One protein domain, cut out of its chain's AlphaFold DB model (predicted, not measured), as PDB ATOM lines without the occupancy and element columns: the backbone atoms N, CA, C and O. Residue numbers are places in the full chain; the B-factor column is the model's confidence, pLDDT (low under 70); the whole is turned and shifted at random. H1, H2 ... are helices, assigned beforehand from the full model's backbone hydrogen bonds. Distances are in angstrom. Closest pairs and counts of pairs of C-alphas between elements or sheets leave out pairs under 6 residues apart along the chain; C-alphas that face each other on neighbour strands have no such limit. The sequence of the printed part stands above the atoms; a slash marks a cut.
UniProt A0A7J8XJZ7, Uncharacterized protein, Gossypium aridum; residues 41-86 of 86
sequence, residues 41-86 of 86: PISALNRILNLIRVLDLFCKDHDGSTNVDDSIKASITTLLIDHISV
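Overview. This is residues 41 to 86 of the 86 residues of an uncharacterized protein of Gossypium aridum (UniProt A0A7J8XJZ7). The long helix H1 and the shorter H2 make an open V, a helical hairpin whose arms meet near the loop that joins them and spread away from it. The free ends of both arms and residues 62 to 67 of the loop stick out. The printed part has 46 residues, with two named helices, H1 then H2, and no named strand: all helix. It is loose, with a radius of gyration of the C-alphas of 13.2 A, and only just flat, spanning 41 by 28 by 11 A.

Along the chain. H1, residues 42 to 60, is 26.4 A long and begins at C-alpha 42 (-17.903, -38.051, -13.975). H2, residues 68 to 81, is 18.6 A long and ends at C-alpha 81 (-36.655, -39.926, 3.609).

Arrangement. H1, with residues 57 to 58 alone, only just touches residues 68 to 72 of H2, with 3 pairs of C-alphas within 8 A. The closest C-alphas, of Phe 58 and Ile 72, are 6.8 A apart. The helices run opposite ways at a shallow tilt of 32 degrees, only just short of steep. In H1 and H2 every O i to N i+4 pair is within hydrogen-bond range.

Size, cuts and confidence. The two C-alphas farthest apart, of Pro 41 and Ser 65, are 41.0 A apart. The printed part has no cut, and the link is short. Residues 58 to 69 and residue 86 have pLDDT under 70.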
ATOM      1  N   PRO A  41     -16.769 -34.675 -17.371       88.56
ATOM      2  CA  PRO A  41     -16.636 -34.990 -15.953       88.56
ATOM      3  C   PRO A  41     -17.565 -36.130 -15.512       88.56
ATOM      4  O   PRO A  41     -18.726 -36.193 -15.918       88.56
ATOM      5  N   ILE A  42     -17.096 -36.974 -14.586       86.94
ATOM      6  CA  ILE A  42     -17.903 -38.051 -13.975       86.94
ATOM      7  C   ILE A  42     -19.183 -37.494 -13.338       86.94
ATOM      8  O   ILE A  42     -20.233 -38.127 -13.387       86.94
ATOM      9  N   SER A  43     -19.127 -36.285 -12.776       85.94
ATOM     10  CA  SER A  43     -20.291 -35.619 -12.188       85.94
ATOM     11  C   SER A  43     -21.416 -35.367 -13.201       85.94
ATOM     12  O   SER A  43     -22.585 -35.466 -12.833       85.94
ATOM     13  N   ALA A  44     -21.090 -35.090 -14.467       86.69
ATOM     14  CA  ALA A  44     -22.081 -34.935 -15.530       86.69
ATOM     15  C   ALA A  44     -22.724 -36.285 -15.888       86.69
ATOM     16  O   ALA A  44     -23.948 -36.379 -15.959       86.69
ATOM     17  N   LEU A  45     -21.914 -37.342 -16.012       84.19
ATOM     18  CA  LEU A  45     -22.409 -38.701 -16.257       84.19
ATOM     19  C   LEU A  45     -23.294 -39.200 -15.108       84.19
ATOM     20  O   LEU A  45     -24.356 -39.763 -15.351       84.19
ATOM     21  N   ASN A  46     -22.918 -38.922 -13.857       85.62
ATOM     22  CA  ASN A  46     -23.721 -39.263 -12.682       85.62
ATOM     23  C   ASN A  46     -25.078 -38.549 -12.680       85.62
ATOM     24  O   ASN A  46     -26.079 -39.161 -12.322       85.62
ATOM     25  N   ARG A  47     -25.144 -37.278 -13.100       85.62
ATOM     26  CA  ARG A  47     -26.426 -36.562 -13.228       85.62
ATOM     27  C   ARG A  47     -27.338 -37.224 -14.258       85.62
ATOM     28  O   ARG A  47     -28.511 -37.432 -13.966       85.62
ATOM     29  N   ILE A  48     -26.797 -37.579 -15.424       84.25
ATOM     30  CA  ILE A  48     -27.544 -38.256 -16.494       84.25
ATOM     31  C   ILE A  48     -28.028 -39.631 -16.019       84.25
ATOM     32  O   ILE A  48     -29.212 -39.941 -16.124       84.25
ATOM     33  N   LEU A  49     -27.132 -40.425 -15.428       85.50
ATOM     34  CA  LEU A  49     -27.444 -41.748 -14.895       85.50
ATOM     35  C   LEU A  49     -28.540 -41.691 -13.824       85.50
ATOM     36  O   LEU A  49     -29.482 -42.480 -13.861       85.50
ATOM     37  N   ASN A  50     -28.441 -40.751 -12.882       85.56
ATOM     38  CA  ASN A  50     -29.429 -40.603 -11.817       85.56
ATOM     39  C   ASN A  50     -30.796 -40.170 -12.359       85.56
ATOM     40  O   ASN A  50     -31.809 -40.705 -11.920       85.56
ATOM     41  N   LEU A  51     -30.838 -39.261 -13.340       83.44
ATOM     42  CA  LEU A  51     -32.092 -38.853 -13.977       83.44
ATOM     43  C   LEU A  51     -32.777 -40.031 -14.682       83.44
ATOM     44  O   LEU A  51     -33.975 -40.240 -14.515       83.44
ATOM     45  N   ILE A  52     -32.016 -40.824 -15.436       83.94
ATOM     46  CA  ILE A  52     -32.555 -41.970 -16.176       83.94
ATOM     47  C   ILE A  52     -33.086 -43.044 -15.223       83.94
ATOM     48  O   ILE A  52     -34.144 -43.601 -15.481       83.94
ATOM     49  N   ARG A  53     -32.415 -43.290 -14.090       82.75
ATOM     50  CA  ARG A  53     -32.907 -44.215 -13.053       82.75
ATOM     51  C   ARG A  53     -34.243 -43.779 -12.456       82.75
ATOM     52  O   ARG A  53     -35.107 -44.618 -12.236       82.75
ATOM     53  N   VAL A  54     -34.415 -42.481 -12.212       78.56
ATOM     54  CA  VAL A  54     -35.677 -41.925 -11.705       78.56
ATOM     55  C   VAL A  54     -36.797 -42.077 -12.740       78.56
ATOM     56  O   VAL A  54     -37.903 -42.471 -12.391       78.56
ATOM     57  N   LEU A  55     -36.512 -41.825 -14.021       77.69
ATOM     58  CA  LEU A  55     -37.489 -42.027 -15.098       77.69
ATOM     59  C   LEU A  55     -37.858 -43.506 -15.280       77.69
ATOM     60  O   LEU A  55     -39.031 -43.824 -15.437       77.69
ATOM     61  N   ASP A  56     -36.875 -44.405 -15.231       78.25
ATOM     62  CA  ASP A  56     -37.083 -45.854 -15.318       78.25
ATOM     63  C   ASP A  56     -37.959 -46.365 -14.167       78.25
ATOM     64  O   ASP A  56     -38.881 -47.143 -14.394       78.25
ATOM     65  N   LEU A  57     -37.740 -45.853 -12.952       74.62
ATOM     66  CA  LEU A  57     -38.588 -46.125 -11.796       74.62
ATOM     67  C   LEU A  57     -40.038 -45.672 -12.026       74.62
ATOM     68  O   LEU A  57     -40.965 -46.430 -11.773       74.62
ATOM     69  N   PHE A  58     -40.245 -44.458 -12.546       69.62
ATOM     70  CA  PHE A  58     -41.593 -43.950 -12.816       69.62
ATOM     71  C   PHE A  58     -42.311 -44.689 -13.948       69.62
ATOM     72  O   PHE A  58     -43.536 -44.739 -13.954       69.62
ATOM     73  N   CYS A  59     -41.580 -45.236 -14.920       66.94
ATOM     74  CA  CYS A  59     -42.171 -45.853 -16.106       66.94
ATOM     75  C   CYS A  59     -42.314 -47.380 -16.027       66.94
ATOM     76  O   CYS A  59     -43.090 -47.933 -16.806       66.94
ATOM     77  N   LYS A  60     -41.590 -48.068 -15.135       64.75
ATOM     78  CA  LYS A  60     -41.646 -49.536 -15.006       64.75
ATOM     79  C   LYS A  60     -42.946 -50.061 -14.403       64.75
ATOM     80  O   LYS A  60     -43.397 -51.119 -14.826       64.75
ATOM     81  N   ASP A  61     -43.587 -49.302 -13.520       56.03
ATOM     82  CA  ASP A  61     -44.804 -49.730 -12.805       56.03
ATOM     83  C   ASP A  61     -46.104 -49.376 -13.554       56.03
ATOM     84  O   ASP A  61     -47.137 -49.068 -12.964       56.03
ATOM     85  N   HIS A  62     -46.046 -49.357 -14.886       54.69
ATOM     86  CA  HIS A  62     -47.161 -48.992 -15.760       54.69
ATOM     87  C   HIS A  62     -47.821 -50.218 -16.418       54.69
ATOM     88  O   HIS A  62     -48.310 -50.135 -17.551       54.69
ATOM     89  N   ASP A  63     -47.885 -51.360 -15.728       50.56
ATOM     90  CA  ASP A  63     -48.866 -52.386 -16.067       50.56
ATOM     91  C   ASP A  63     -50.238 -51.911 -15.574       50.56
ATOM     92  O   ASP A  63     -50.609 -52.023 -14.416       50.56
ATOM     93  N   GLY A  64     -50.974 -51.249 -16.469       52.91
ATOM     94  CA  GLY A  64     -52.248 -50.603 -16.165       52.91
ATOM     95  C   GLY A  64     -53.098 -51.337 -15.117       52.91
ATOM     96  O   GLY A  64     -53.493 -52.481 -15.315       52.91
ATOM     97  N   SER A  65     -53.433 -50.599 -14.060       49.12
ATOM     98  CA  SER A  65     -54.277 -50.942 -12.908       49.12
ATOM     99  C   SER A  65     -53.507 -51.210 -11.609       49.12
ATOM    100  O   SER A  65     -52.917 -52.258 -11.389       49.12
ATOM    101  N   THR A  66     -53.702 -50.273 -10.677       48.53
ATOM    102  CA  THR A  66     -53.466 -50.376  -9.226       48.53
ATOM    103  C   THR A  66     -52.117 -49.825  -8.728       48.53
ATOM    104  O   THR A  66     -51.144 -50.533  -8.526       48.53
ATOM    105  N   ASN A  67     -52.151 -48.517  -8.440       57.62
ATOM    106  CA  ASN A  67     -51.299 -47.778  -7.498       57.62
ATOM    107  C   ASN A  67     -49.846 -47.448  -7.903       57.62
ATOM    108  O   ASN A  67     -48.918 -47.613  -7.116       57.62
ATOM    109  N   VAL A  68     -49.688 -46.787  -9.057       57.81
ATOM    110  CA  VAL A  68     -48.495 -45.979  -9.420       57.81
ATOM    111  C   VAL A  68     -48.058 -45.047  -8.274       57.81
ATOM    112  O   VAL A  68     -46.874 -44.809  -8.063       57.81
ATOM    113  N   ASP A  69     -49.019 -44.550  -7.494       65.06
ATOM    114  CA  ASP A  69     -48.783 -43.631  -6.380       65.06
ATOM    115  C   ASP A  69     -48.023 -44.291  -5.212       65.06
ATOM    116  O   ASP A  69     -47.127 -43.678  -4.633       65.06
ATOM    117  N   ASP A  70     -48.307 -45.556  -4.891       70.88
ATOM    118  CA  ASP A  70     -47.722 -46.218  -3.718       70.88
ATOM    119  C   ASP A  70     -46.284 -46.683  -3.975       70.88
ATOM    120  O   ASP A  70     -45.427 -46.497  -3.112       70.88
ATOM    121  N   SER A  71     -45.985 -47.214  -5.167       71.69
ATOM    122  CA  SER A  71     -44.615 -47.627  -5.527       71.69
ATOM    123  C   SER A  71     -43.662 -46.431  -5.626       71.69
ATOM    124  O   SER A  71     -42.534 -46.451  -5.117       71.69
ATOM    125  N   ILE A  72     -44.145 -45.327  -6.200       75.56
ATOM    126  CA  ILE A  72     -43.393 -44.075  -6.278       75.56
ATOM    127  C   ILE A  72     -43.165 -43.494  -4.883       75.56
ATOM    128  O   ILE A  72     -42.033 -43.131  -4.553       75.56
ATOM    129  N   LYS A  73     -44.205 -43.432  -4.042       76.56
ATOM    130  CA  LYS A  73     -44.073 -42.976  -2.653       76.56
ATOM    131  C   LYS A  73     -43.113 -43.848  -1.858       76.56
ATOM    132  O   LYS A  73     -42.288 -43.299  -1.132       76.56
ATOM    133  N   ALA A  74     -43.181 -45.171  -2.004       78.62
ATOM    134  CA  ALA A  74     -42.270 -46.098  -1.341       78.62
ATOM    135  C   ALA A  74     -40.823 -45.842  -1.775       78.62
ATOM    136  O   ALA A  74     -39.945 -45.678  -0.936       78.62
ATOM    137  N   SER A  75     -40.591 -45.687  -3.077       76.12
ATOM    138  CA  SER A  75     -39.258 -45.423  -3.616       76.12
ATOM    139  C   SER A  75     -38.702 -44.062  -3.191       76.12
ATOM    140  O   SER A  75     -37.533 -43.967  -2.828       76.12
ATOM    141  N   ILE A  76     -39.528 -43.007  -3.170       77.88
ATOM    142  CA  ILE A  76     -39.149 -41.695  -2.617       77.88
ATOM    143  C   ILE A  76     -38.816 -41.824  -1.131       77.88
ATOM    144  O   ILE A  76     -37.807 -41.281  -0.688       77.88
ATOM    145  N   THR A  77     -39.637 -42.553  -0.374       80.06
ATOM    146  CA  THR A  77     -39.433 -42.746   1.065       80.06
ATOM    147  C   THR A  77     -38.102 -43.444   1.322       80.06
ATOM    148  O   THR A  77     -37.252 -42.886   2.006       80.06
ATOM    149  N   THR A  78     -37.840 -44.575   0.668       78.44
ATOM    150  CA  THR A  78     -36.591 -45.328   0.843       78.44
ATOM    151  C   THR A  78     -35.349 -44.576   0.355       78.44
ATOM    152  O   THR A  78     -34.284 -44.708   0.948       78.44
ATOM    153  N   LEU A  79     -35.445 -43.802  -0.733       71.62
ATOM    154  CA  LEU A  79     -34.277 -43.130  -1.319       71.62
ATOM    155  C   LEU A  79     -33.969 -41.766  -0.689       71.62
ATOM    156  O   LEU A  79     -32.813 -41.344  -0.726       71.62
ATOM    157  N   LEU A  80     -34.984 -41.048  -0.192       75.00
ATOM    158  CA  LEU A  80     -34.870 -39.630   0.174       75.00
ATOM    159  C   LEU A  80     -35.349 -39.293   1.594       75.00
ATOM    160  O   LEU A  80     -35.041 -38.197   2.064       75.00
ATOM    161  N   ILE A  81     -36.098 -40.175   2.265       78.88
ATOM    162  CA  ILE A  81     -36.655 -39.926   3.609       78.88
ATOM    163  C   ILE A  81     -35.998 -40.838   4.646       78.88
ATOM    164  O   ILE A  81     -35.533 -40.356   5.680       78.88
ATOM    165  N   ASP A  82     -35.941 -42.139   4.372       82.62
ATOM    166  CA  ASP A  82     -35.396 -43.126   5.293       82.62
ATOM    167  C   ASP A  82     -33.876 -42.981   5.391       82.62
ATOM    168  O   ASP A  82     -33.143 -43.002   4.400       82.62
ATOM    169  N   HIS A  83     -33.379 -42.851   6.619       78.38
ATOM    170  CA  HIS A  83     -31.946 -42.864   6.868       78.38
ATOM    171  C   HIS A  83     -31.423 -44.301   6.783       78.38
ATOM    172  O   HIS A  83     -31.953 -45.206   7.432       78.38
ATOM    173  N   ILE A  84     -30.329 -44.511   6.047       78.38
ATOM    174  CA  ILE A  84     -29.637 -45.804   6.033       78.38
ATOM    175  C   ILE A  84     -29.041 -46.021   7.423       78.38
ATOM    176  O   ILE A  84     -28.110 -45.324   7.824       78.38
ATOM    177  N   SER A  85     -29.612 -46.943   8.194       75.31
ATOM    178  CA  SER A  85     -29.061 -47.296   9.504       75.31
ATOM    179  C   SER A  85     -27.686 -47.945   9.319       75.31
ATOM    180  O   SER A  85     -27.538 -48.837   8.481       75.31
ATOM    181  N   VAL A  86     -26.698 -47.453  10.070       63.25
ATOM    182  CA  VAL A  86     -25.297 -47.910  10.074       63.25
ATOM    183  C   VAL A  86     -25.053 -48.790  11.288       63.25
ATOM    184  O   VAL A  86     -25.526 -48.399  12.379       63.25
TER     185      VAL A  86